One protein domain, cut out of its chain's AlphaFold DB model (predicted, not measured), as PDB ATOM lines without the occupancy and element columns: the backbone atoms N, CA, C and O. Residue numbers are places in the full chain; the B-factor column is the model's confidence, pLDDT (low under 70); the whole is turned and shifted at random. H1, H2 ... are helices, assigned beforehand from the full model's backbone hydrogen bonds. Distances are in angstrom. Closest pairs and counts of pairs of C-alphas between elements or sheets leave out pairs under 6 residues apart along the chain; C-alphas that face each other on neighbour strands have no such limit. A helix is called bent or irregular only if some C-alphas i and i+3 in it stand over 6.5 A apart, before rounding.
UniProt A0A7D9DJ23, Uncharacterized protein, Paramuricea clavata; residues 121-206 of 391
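AT A GLANCE: This is residues 121 to 206 of the 391 residues of an uncharacterized protein of Paramuricea clavata (UniProt A0A7D9DJ23). Three helices cross one another: the long H2, H3 folding back from it as a splayed hairpin whose last residues meet the middle of H2, and H4, which starts on H3, crosses the middle of H2 and runs on past it. The small H1 sits near the first part of H2. The printed part has 86 residues with four named helices, in the order H1 H2 H3 H4, and no named strand: all helix. It is compact, with a radius of gyration of the C-alphas of 13.4 A and spans of 37 by 30 by 20 A.

HOW THE PARTS SIT: Start at H2, residues 128 to 148. Its residues 137 to 141 touch residues 173 to 177 of H3, residues 160 to 177; the closest C-alphas, of Lys 137 and Cys 177, are 5.0 A apart. This helical hairpin runs opposite ways at a steep tilt of 44 degrees. Look next at H4, residues 186 to 204, which touches H2 at Gly 142 and Val 193, the closest C-alphas, 6.6 A apart, at a steep tilt of 65 degrees, the same way. H4 touches H3 with residues 186 to 190 alone; the closest C-alphas, of Ala 170 and Val 186, are 5.5 A apart, and the steep tilt of 67 degrees is only just short of about perpendicular, opposite ways. H1, residues 122 to 125, is close to H2 but not clearly touching, the C-alphas of Met 123 and Lys 131 being 6.8 A apart; it is apart from H3 and H4. Every O i to N i+4 pair is within hydrogen-bond range in H2 and H4, and 12 of 14 in H3; H1 is too short for such a pair.

IN THESE COORDINATES: Find C-alpha 128 at (334.197, 327.139, 287.718); from there H2 runs 30.3 A to C-alpha 148 at (362.617, 318.428, 281.894). H3 spans 23.8 A, with a kink of 32 degrees near residue 171, and is irregular: C-alphas 172 and 175 are 7.2 A apart. H4 runs 27.1 A, ending at C-alpha 204 at (354.228, 301.924, 279.026).

THE WHOLE: The C-alphas of Phe 125 and Asp 151 are the two farthest apart, at 39.2 A. The link from H2 to H3, 11 residues, is long. The printed part has no cut, and no printed residue is under 70 in pLDDT.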
ATOM      1  N   GLY A 121     336.641 315.770 295.952       76.94
ATOM      2  CA  GLY A 121     335.746 316.373 296.946       76.94
ATOM      3  C   GLY A 121     335.995 317.873 297.090       76.94
ATOM      4  O   GLY A 121     335.096 318.664 296.847       76.94
ATOM      5  N   ASP A 122     337.234 318.266 297.393       79.12
ATOM      6  CA  ASP A 122     337.647 319.672 297.519       79.12
ATOM      7  C   ASP A 122     337.337 320.460 296.236       79.12
ATOM      8  O   ASP A 122     336.766 321.548 296.283       79.12
ATOM      9  N   MET A 123     337.618 319.855 295.073       79.75
ATOM     10  CA  MET A 123     337.274 320.418 293.771       79.75
ATOM     11  C   MET A 123     335.781 320.693 293.590       79.75
ATOM     12  O   MET A 123     335.467 321.530 292.754       79.75
ATOM     13  N   ALA A 124     334.856 320.037 294.298       81.38
ATOM     14  CA  ALA A 124     333.427 320.315 294.143       81.38
ATOM     15  C   ALA A 124     333.090 321.765 294.534       81.38
ATOM     16  O   ALA A 124     332.351 322.433 293.804       81.38
ATOM     17  N   PHE A 125     333.703 322.255 295.616       81.38
ATOM     18  CA  PHE A 125     333.452 323.563 296.232       81.38
ATOM     19  C   PHE A 125     334.138 324.741 295.521       81.38
ATOM     20  O   PHE A 125     333.756 325.886 295.732       81.38
ATOM     21  N   PHE A 126     335.130 324.483 294.664       86.50
ATOM     22  CA  PHE A 126     335.823 325.531 293.902       86.50
ATOM     23  C   PHE A 126     334.893 326.221 292.888       86.50
ATOM     24  O   PHE A 126     333.993 325.588 292.322       86.50
ATOM     25  N   SER A 127     335.151 327.490 292.562       87.81
ATOM     26  CA  SER A 127     334.455 328.165 291.457       87.81
ATOM     27  C   SER A 127     334.761 327.490 290.102       87.81
ATOM     28  O   SER A 127     335.792 326.816 289.964       87.81
ATOM     29  N   PRO A 128     333.906 327.639 289.068       87.38
ATOM     30  CA  PRO A 128     334.197 327.139 287.718       87.38
ATOM     31  C   PRO A 128     335.545 327.632 287.169       87.38
ATOM     32  O   PRO A 128     336.281 326.872 286.540       87.38
ATOM     33  N   GLU A 129     335.912 328.874 287.482       90.00
ATOM     34  CA  GLU A 129     337.178 329.490 287.078       90.00
ATOM     35  C   GLU A 129     338.374 328.890 287.828       90.00
ATOM     36  O   GLU A 129     339.368 328.520 287.203       90.00
ATOM     37  N   GLN A 130     338.264 328.689 289.148       89.00
ATOM     38  CA  GLN A 130     339.280 327.991 289.944       89.00
ATOM     39  C   GLN A 130     339.487 326.550 289.454       89.00
ATOM     40  O   GLN A 130     340.628 326.099 289.326       89.00
ATOM     41  N   LYS A 131     338.401 325.836 289.117       90.19
ATOM     42  CA  LYS A 131     338.435 324.494 288.502       90.19
ATOM     43  C   LYS A 131     339.205 324.518 287.177       90.19
ATOM     44  O   LYS A 131     340.139 323.731 287.001       90.19
ATOM     45  N   ALA A 132     338.859 325.436 286.273       90.44
ATOM     46  CA  ALA A 132     339.507 325.574 284.970       90.44
ATOM     47  C   ALA A 132     340.998 325.942 285.094       90.44
ATOM     48  O   ALA A 132     341.851 325.286 284.490       90.44
ATOM     49  N   LEU A 133     341.330 326.931 285.930       92.44
ATOM     50  CA  LEU A 133     342.698 327.403 286.153       92.44
ATOM     51  C   LEU A 133     343.584 326.324 286.795       92.44
ATOM     52  O   LEU A 133     344.721 326.126 286.354       92.44
ATOM     53  N   TYR A 134     343.058 325.567 287.765       92.12
ATOM     54  CA  TYR A 134     343.750 324.423 288.363       92.12
ATOM     55  C   TYR A 134     344.035 323.333 287.331       92.12
ATOM     56  O   TYR A 134     345.169 322.862 287.235       92.12
ATOM     57  N   LEU A 135     343.044 322.946 286.520       91.62
ATOM     58  CA  LEU A 135     343.230 321.928 285.484       91.62
ATOM     59  C   LEU A 135     344.223 322.388 284.404       91.62
ATOM     60  O   LEU A 135     345.091 321.604 284.010       91.62
ATOM     61  N   ALA A 136     344.180 323.658 283.993       92.50
ATOM     62  CA  ALA A 136     345.131 324.245 283.051       92.50
ATOM     63  C   ALA A 136     346.570 324.259 283.605       92.50
ATOM     64  O   ALA A 136     347.488 323.741 282.960       92.50
ATOM     65  N   LYS A 137     346.777 324.764 284.830       92.94
ATOM     66  CA  LYS A 137     348.090 324.754 285.500       92.94
ATOM     67  C   LYS A 137     348.599 323.326 285.726       92.94
ATOM     68  O   LYS A 137     349.753 323.028 285.415       92.94
ATOM     69  N   ARG A 138     347.740 322.398 286.157       91.81
ATOM     70  CA  ARG A 138     348.074 320.976 286.354       91.81
ATOM     71  C   ARG A 138     348.432 320.258 285.042       91.81
ATOM     72  O   ARG A 138     349.320 319.399 285.050       91.81
ATOM     73  N   LYS A 139     347.807 320.624 283.914       93.44
ATOM     74  CA  LYS A 139     348.197 320.177 282.562       93.44
ATOM     75  C   LYS A 139     349.578 320.727 282.185       93.44
ATOM     76  O   LYS A 139     350.439 319.948 281.780       93.44
ATOM     77  N   LYS A 140     349.830 322.025 282.411       93.81
ATOM     78  CA  LYS A 140     351.133 322.678 282.169       93.81
ATOM     79  C   LYS A 140     352.279 322.024 282.957       93.81
ATOM     80  O   LYS A 140     353.320 321.759 282.366       93.81
ATOM     81  N   VAL A 141     352.075 321.662 284.229       94.62
ATOM     82  CA  VAL A 141     353.068 320.902 285.025       94.62
ATOM     83  C   VAL A 141     353.454 319.581 284.349       94.62
ATOM     84  O   VAL A 141     354.633 319.240 284.308       94.62
ATOM     85  N   GLY A 142     352.488 318.839 283.795       92.19
ATOM     86  CA  GLY A 142     352.759 317.572 283.104       92.19
ATOM     87  C   GLY A 142     353.591 317.746 281.829       92.19
ATOM     88  O   GLY A 142     354.481 316.938 281.564       92.19
ATOM     89  N   VAL A 143     353.353 318.825 281.073       93.31
ATOM     90  CA  VAL A 143     354.150 319.181 279.884       93.31
ATOM     91  C   VAL A 143     355.576 319.560 280.290       93.31
ATOM     92  O   VAL A 143     356.519 318.929 279.822       93.31
ATOM     93  N   LEU A 144     355.737 320.502 281.227       93.19
ATOM     94  CA  LEU A 144     357.053 320.954 281.700       93.19
ATOM     95  C   LEU A 144     357.877 319.811 282.314       93.19
ATOM     96  O   LEU A 144     359.084 319.738 282.107       93.19
ATOM     97  N   ALA A 145     357.237 318.883 283.032       92.44
ATOM     98  CA  ALA A 145     357.916 317.710 283.573       92.44
ATOM     99  C   ALA A 145     358.336 316.727 282.466       92.44
ATOM    100  O   ALA A 145     359.445 316.198 282.505       92.44
ATOM    101  N   SER A 146     357.488 316.507 281.455       90.69
ATOM    102  CA  SER A 146     357.845 315.691 280.282       90.69
ATOM    103  C   SER A 146     359.021 316.291 279.508       90.69
ATOM    104  O   SER A 146     359.845 315.555 278.976       90.69
ATOM    105  N   GLU A 147     359.118 317.622 279.480       92.31
ATOM    106  CA  GLU A 147     360.223 318.355 278.869       92.31
ATOM    107  C   GLU A 147     361.524 318.272 279.684       92.31
ATOM    108  O   GLU A 147     362.577 317.975 279.124       92.31
ATOM    109  N   HIS A 148     361.454 318.465 281.002       91.38
ATOM    110  CA  HIS A 148     362.617 318.428 281.894       91.38
ATOM    111  C   HIS A 148     363.247 317.026 282.034       91.38
ATOM    112  O   HIS A 148     364.428 316.906 282.347       91.38
ATOM    113  N   TRP A 149     362.487 315.957 281.769       91.19
ATOM    114  CA  TRP A 149     362.978 314.571 281.768       91.19
ATOM    115  C   TRP A 149     362.842 313.878 280.396       91.19
ATOM    116  O   TRP A 149     362.596 312.672 280.344       91.19
ATOM    117  N   LYS A 150     363.043 314.608 279.284       85.44
ATOM    118  CA  LYS A 150     363.044 314.059 277.905       85.44
ATOM    119  C   LYS A 150     363.874 312.774 277.768       85.44
ATOM    120  O   LYS A 150     363.361 311.770 277.277       85.44
ATOM    121  N   ASP A 151     365.112 312.782 278.264       85.38
ATOM    122  CA  ASP A 151     366.069 311.668 278.117       85.38
ATOM    123  C   ASP A 151     365.751 310.457 279.013       85.38
ATOM    124  O   ASP A 151     366.195 309.338 278.759       85.38
ATOM    125  N   ASN A 152     364.949 310.657 280.063       83.62
ATOM    126  CA  ASN A 152     364.456 309.598 280.941       83.62
ATOM    127  C   ASN A 152     362.929 309.707 281.055       83.62
ATOM    128  O   ASN A 152     362.424 310.150 282.088       83.62
ATOM    129  N   PRO A 153     362.170 309.291 280.024       74.00
ATOM    130  CA  PRO A 153     360.743 309.596 279.873       74.00
ATOM    131  C   PRO A 153     359.815 308.755 280.781       74.00
ATOM    132  O   PRO A 153     358.656 308.498 280.442       74.00
ATOM    133  N   ALA A 154     360.335 308.262 281.911       79.75
ATOM    134  CA  ALA A 154     359.626 307.508 282.945       79.75
ATOM    135  C   ALA A 154     360.413 307.473 284.291       79.75
ATOM    136  O   ALA A 154     360.565 306.392 284.879       79.75
ATOM    137  N   PRO A 155     360.904 308.612 284.824       86.31
ATOM    138  CA  PRO A 155     361.926 308.662 285.871       86.31
ATOM    139  C   PRO A 155     361.397 308.220 287.248       86.31
ATOM    140  O   PRO A 155     360.282 308.565 287.656       86.31
ATOM    141  N   LYS A 156     362.186 307.429 287.988       88.56
ATOM    142  CA  LYS A 156     361.835 306.920 289.331       88.56
ATOM    143  C   LYS A 156     362.437 307.818 290.421       88.56
ATOM    144  O   LYS A 156     363.641 307.784 290.655       88.56
ATOM    145  N   PHE A 157     361.600 308.568 291.138       89.31
ATOM    146  CA  PHE A 157     362.014 309.494 292.209       89.31
ATOM    147  C   PHE A 157     362.320 308.793 293.547       89.31
ATOM    148  O   PHE A 157     361.884 309.220 294.615       89.31
ATOM    149  N   ASN A 158     363.056 307.680 293.491       87.69
ATOM    150  CA  ASN A 158     363.339 306.846 294.659       87.69
ATOM    151  C   ASN A 158     364.614 307.306 295.386       87.69
ATOM    152  O   ASN A 158     364.626 307.347 296.617       87.69
ATOM    153  N   THR A 159     365.659 307.684 294.641       88.31
ATOM    154  CA  THR A 159     366.949 308.123 295.201       88.31
ATOM    155  C   THR A 159     366.870 309.550 295.768       88.31
ATOM    156  O   THR A 159     366.096 310.367 295.257       88.31
ATOM    157  N   PRO A 160     367.683 309.905 296.786       91.06
ATOM    158  CA  PRO A 160     367.723 311.268 297.329       91.06
ATOM    159  C   PRO A 160     368.050 312.331 296.271       91.06
ATOM    160  O   PRO A 160     367.419 313.385 296.246       91.06
ATOM    161  N   GLN A 161     368.964 312.024 295.344       88.31
ATOM    162  CA  GLN A 161     369.324 312.900 294.223       88.31
ATOM    163  C   GLN A 161     368.117 313.209 293.326       88.31
ATOM    164  O   GLN A 161     367.832 314.375 293.066       88.31
ATOM    165  N   MET A 162     367.351 312.189 292.913       88.31
ATOM    166  CA  MET A 162     366.153 312.393 292.089       88.31
ATOM    167  C   MET A 162     365.041 313.134 292.842       88.31
ATOM    168  O   MET A 162     364.317 313.916 292.233       88.31
ATOM    169  N   LYS A 163     364.910 312.929 294.161       90.88
ATOM    170  CA  LYS A 163     363.971 313.690 295.002       90.88
ATOM    171  C   LYS A 163     364.365 315.167 295.103       90.88
ATOM    172  O   LYS A 163     363.502 316.022 294.952       90.88
ATOM    173  N   SER A 164     365.652 315.470 295.283       91.75
ATOM    174  CA  SER A 164     366.160 316.849 295.299       91.75
ATOM    175  C   SER A 164     366.019 317.535 293.935       91.75
ATOM    176  O   SER A 164     365.560 318.672 293.873       91.75
ATOM    177  N   ALA A 165     366.320 316.836 292.834       91.25
ATOM    178  CA  ALA A 165     366.098 317.351 291.482       91.25
ATOM    179  C   ALA A 165     364.612 317.653 291.212       91.25
ATOM    180  O   ALA A 165     364.287 318.665 290.597       91.25
ATOM    181  N   LEU A 166     363.704 316.809 291.716       93.25
ATOM    182  CA  LEU A 166     362.263 317.038 291.626       93.25
ATOM    183  C   LEU A 166     361.789 318.232 292.471       93.25
ATOM    184  O   LEU A 166     360.939 318.984 292.002       93.25
ATOM    185  N   ALA A 167     362.330 318.420 293.678       92.88
ATOM    186  CA  ALA A 167     362.021 319.583 294.512       92.88
ATOM    187  C   ALA A 167     362.447 320.890 293.821       92.88
ATOM    188  O   ALA A 167     361.607 321.757 293.599       92.88
ATOM    189  N   LYS A 168     363.698 320.969 293.344       93.75
ATOM    190  CA  LYS A 168     364.220 322.132 292.598       93.75
ATOM    191  C   LYS A 168     363.416 322.442 291.334       93.75
ATOM    192  O   LYS A 168     363.125 323.599 291.051       93.75
ATOM    193  N   PHE A 169     363.016 321.413 290.585       94.38
ATOM    194  CA  PHE A 169     362.127 321.578 289.433       94.38
ATOM    195  C   PHE A 169     360.755 322.141 289.844       94.38
ATOM    196  O   PHE A 169     360.232 323.041 289.189       94.38
ATOM    197  N   ALA A 170     360.171 321.638 290.936       93.50
ATOM    198  CA  ALA A 170     358.887 322.120 291.434       93.50
ATOM    199  C   ALA A 170     358.960 323.572 291.933       93.50
ATOM    200  O   ALA A 170     358.060 324.348 291.624       93.50
ATOM    201  N   GLU A 171     360.036 323.952 292.629       93.88
ATOM    202  CA  GLU A 171     360.347 325.337 293.011       93.88
ATOM    203  C   GLU A 171     360.445 326.242 291.772       93.88
ATOM    204  O   GLU A 171     359.781 327.275 291.709       93.88
ATOM    205  N   GLN A 172     361.193 325.819 290.746       94.62
ATOM    206  CA  GLN A 172     361.385 326.572 289.501       94.62
ATOM    207  C   GLN A 172     360.068 326.854 288.758       94.62
ATOM    208  O   GLN A 172     359.898 327.942 288.206       94.62
ATOM    209  N   ILE A 173     359.130 325.897 288.725       94.06
ATOM    210  CA  ILE A 173     357.851 326.072 288.012       94.06
ATOM    211  C   ILE A 173     356.705 326.577 288.904       94.06
ATOM    212  O   ILE A 173     355.657 326.963 288.378       94.06
ATOM    213  N   ALA A 174     356.880 326.629 290.229       91.25
ATOM    214  CA  ALA A 174     355.850 327.086 291.162       91.25
ATOM    215  C   ALA A 174     355.322 328.505 290.872       91.25
ATOM    216  O   ALA A 174     354.098 328.639 290.832       91.25
ATOM    217  N   PRO A 175     356.142 329.529 290.552       91.94
ATOM    218  CA  PRO A 175     355.635 330.864 290.209       91.94
ATOM    219  C   PRO A 175     354.644 330.881 289.034       91.94
ATOM    220  O   PRO A 175     353.793 331.760 288.953       91.94
ATOM    221  N   GLN A 176     354.722 329.901 288.124       89.25
ATOM    222  CA  GLN A 176     353.825 329.797 286.968       89.25
ATOM    223  C   GLN A 176     352.671 328.803 287.169       89.25
ATOM    224  O   GLN A 176     351.638 328.908 286.502       89.25
ATOM    225  N   CYS A 177     352.858 327.793 288.023       90.50
ATOM    226  CA  CYS A 177     351.993 326.615 288.088       90.50
ATOM    227  C   CYS A 177     351.332 326.370 289.449       90.50
ATOM    228  O   CYS A 177     350.383 325.591 289.501       90.50
ATOM    229  N   ALA A 178     351.778 327.018 290.524       89.88
ATOM    230  CA  ALA A 178     351.129 326.920 291.826       89.88
ATOM    231  C   ALA A 178     349.797 327.692 291.857       89.88
ATOM    232  O   ALA A 178     349.558 328.616 291.070       89.88
ATOM    233  N   MET A 179     348.936 327.311 292.797       87.06
ATOM    234  CA  MET A 179     347.761 328.065 293.239       87.06
ATOM    235  C   MET A 179     347.666 327.931 294.769       87.06
ATOM    236  O   MET A 179     347.026 326.991 295.253       87.06
ATOM    237  N   PRO A 180     348.335 328.816 295.534       84.56
ATOM    238  CA  PRO A 180     348.348 328.753 296.998       84.56
ATOM    239  C   PRO A 180     346.944 328.809 297.616       84.56
ATOM    240  O   PRO A 180     346.672 328.060 298.546       84.56
ATOM    241  N   GLU A 181     346.045 329.606 297.027       82.62
ATOM    242  CA  GLU A 181     344.625 329.764 297.399       82.62
ATOM    243  C   GLU A 181     343.862 328.436 297.555       82.62
ATOM    244  O   GLU A 181     342.983 328.325 298.401       82.62
ATOM    245  N   ILE A 182     344.206 327.419 296.756       80.75
ATOM    246  CA  ILE A 182     343.581 326.083 296.784       80.75
ATOM    247  C   ILE A 182     344.544 324.998 297.298       80.75
ATOM    248  O   ILE A 182     344.393 323.817 296.984       80.75
ATOM    249  N   GLY A 183     345.596 325.388 298.025       82.19
ATOM    250  CA  GLY A 183     346.600 324.476 298.582       82.19
ATOM    251  C   GLY A 183     347.521 323.800 297.554       82.19
ATOM    252  O   GLY A 183     348.302 322.922 297.919       82.19
ATOM    253  N   PHE A 184     347.479 324.184 296.271       89.69
ATOM    254  CA  PHE A 184     348.327 323.595 295.230       89.69
ATOM    255  C   PHE A 184     349.695 324.295 295.173       89.69
ATOM    256  O   PHE A 184     349.965 325.124 294.304       89.69
ATOM    257  N   THR A 185     350.546 323.982 296.151       91.75
ATOM    258  CA  THR A 185     351.878 324.579 296.365       91.75
ATOM    259  C   THR A 185     353.003 323.789 295.666       91.75
ATOM    260  O   THR A 185     352.741 322.899 294.851       91.75
ATOM    261  N   VAL A 186     354.271 324.092 295.989       91.38
ATOM    262  CA  VAL A 186     355.468 323.348 295.535       91.38
ATOM    263  C   VAL A 186     355.310 321.841 295.769       91.38
ATOM    264  O   VAL A 186     355.487 321.051 294.841       91.38
ATOM    265  N   ASP A 187     354.880 321.427 296.964       90.31
ATOM    266  CA  ASP A 187     354.643 320.014 297.282       90.31
ATOM    267  C   ASP A 187     353.535 319.400 296.410       90.31
ATOM    268  O   ASP A 187     353.602 318.227 296.034       90.31
ATOM    269  N   GLY A 188     352.527 320.195 296.034       89.81
ATOM    270  CA  GLY A 188     351.457 319.794 295.117       89.81
ATOM    271  C   GLY A 188     351.976 319.482 293.723       89.81
ATOM    272  O   GLY A 188     351.581 318.480 293.116       89.81
ATOM    273  N   ILE A 189     352.928 320.286 293.257       92.69
ATOM    274  CA  ILE A 189     353.651 320.080 292.004       92.69
ATOM    275  C   ILE A 189     354.526 318.819 292.104       92.69
ATOM    276  O   ILE A 189     354.379 317.931 291.263       92.69
ATOM    277  N   VAL A 190     355.339 318.664 293.160       93.38
ATOM    278  CA  VAL A 190     356.143 317.448 293.434       93.38
ATOM    279  C   VAL A 190     355.270 316.184 293.395       93.38
ATOM    280  O   VAL A 190     355.566 315.230 292.668       93.38
ATOM    281  N   LYS A 191     354.156 316.185 294.137       91.81
ATOM    282  CA  LYS A 191     353.219 315.057 294.263       91.81
ATOM    283  C   LYS A 191     352.505 314.755 292.941       91.81
ATOM    284  O   LYS A 191     352.362 313.587 292.577       91.81
ATOM    285  N   HIS A 192     352.093 315.775 292.183       93.19
ATOM    286  CA  HIS A 192     351.469 315.587 290.866       93.19
ATOM    287  C   HIS A 192     352.457 315.053 289.820       93.19
ATOM    288  O   HIS A 192     352.094 314.134 289.090       93.19
ATOM    289  N   VAL A 193     353.709 315.522 289.787       92.81
ATOM    290  CA  VAL A 193     354.750 314.992 288.879       92.81
ATOM    291  C   VAL A 193     355.077 313.524 289.187       92.81
ATOM    292  O   VAL A 193     355.203 312.713 288.266       92.81
ATOM    293  N   GLN A 194     355.126 313.136 290.468       92.19
ATOM    294  CA  GLN A 194     355.252 311.726 290.858       92.19
ATOM    295  C   GLN A 194     354.064 310.888 290.363       92.19
ATOM    296  O   GLN A 194     354.274 309.840 289.751       92.19
ATOM    297  N   CYS A 195     352.824 311.346 290.579       90.56
ATOM    298  CA  CYS A 195     351.627 310.675 290.061       90.56
ATOM    299  C   CYS A 195     351.644 310.558 288.529       90.56
ATOM    300  O   CYS A 195     351.361 309.484 288.003       90.56
ATOM    301  N   PHE A 196     352.015 311.627 287.822       92.31
ATOM    302  CA  PHE A 196     352.106 311.665 286.364       92.31
ATOM    303  C   PHE A 196     353.073 310.599 285.837       92.31
ATOM    304  O   PHE A 196     352.672 309.742 285.054       92.31
ATOM    305  N   PHE A 197     354.317 310.565 286.322       92.44
ATOM    306  CA  PHE A 197     355.295 309.577 285.855       92.44
ATOM    307  C   PHE A 197     355.053 308.151 286.378       92.44
ATOM    308  O   PHE A 197     355.463 307.187 285.725       92.44
ATOM    309  N   ASN A 198     354.355 307.981 287.506       90.50
ATOM    310  CA  ASN A 198     353.820 306.678 287.915       90.50
ATOM    311  C   ASN A 198     352.809 306.145 286.888       90.50
ATOM    312  O   ASN A 198     352.878 304.972 286.521       90.50
ATOM    313  N   GLU A 199     351.911 306.997 286.393       88.56
ATOM    314  CA  GLU A 199     350.902 306.595 285.412       88.56
ATOM    315  C   GLU A 199     351.498 306.413 284.006       88.56
ATOM    316  O   GLU A 199     351.195 305.428 283.338       88.56
ATOM    317  N   GLN A 200     352.462 307.248 283.596       88.25
ATOM    318  CA  GLN A 200     353.228 307.017 282.359       88.25
ATOM    319  C   GLN A 200     353.939 305.651 282.369       88.25
ATOM    320  O   GLN A 200     353.934 304.946 281.360       88.25
ATOM    321  N   ARG A 201     354.493 305.213 283.514       88.44
ATOM    322  CA  ARG A 201     355.018 303.840 283.657       88.44
ATOM    323  C   ARG A 201     353.930 302.779 283.507       88.44
ATOM    324  O   ARG A 201     354.161 301.793 282.819       88.44
ATOM    325  N   ARG A 202     352.753 302.969 284.111       85.94
ATOM    326  CA  ARG A 202     351.625 302.029 283.978       85.94
ATOM    327  C   ARG A 202     351.170 301.884 282.527       85.94
ATOM    328  O   ARG A 202     350.985 300.756 282.085       85.94
ATOM    329  N   TYR A 203     351.056 302.979 281.774       84.44
ATOM    330  CA  TYR A 203     350.726 302.919 280.347       84.44
ATOM    331  C   TYR A 203     351.824 302.247 279.517       84.44
ATOM    332  O   TYR A 203     351.512 301.383 278.701       84.44
ATOM    333  N   ARG A 204     353.108 302.570 279.742       81.38
ATOM    334  CA  ARG A 204     354.228 301.924 279.026       81.38
ATOM    335  C   ARG A 204     354.286 300.419 279.296       81.38
ATOM    336  O   ARG A 204     354.410 299.654 278.351       81.38
ATOM    337  N   ASN A 205     354.096 299.996 280.546       77.19
ATOM    338  CA  ASN A 205     354.065 298.583 280.942       77.19
ATOM    339  C   ASN A 205     352.796 297.832 280.480       77.19
ATOM    340  O   ASN A 205     352.721 296.619 280.652       77.19
ATOM    341  N   ARG A 206     351.787 298.534 279.945       75.19
ATOM    342  CA  ARG A 206     350.543 297.960 279.400       75.19
ATOM    343  C   ARG A 206     350.492 297.944 277.870       75.19
ATOM    344  O   ARG A 206     349.547 297.390 277.319       75.19
TER     345      ARG A 206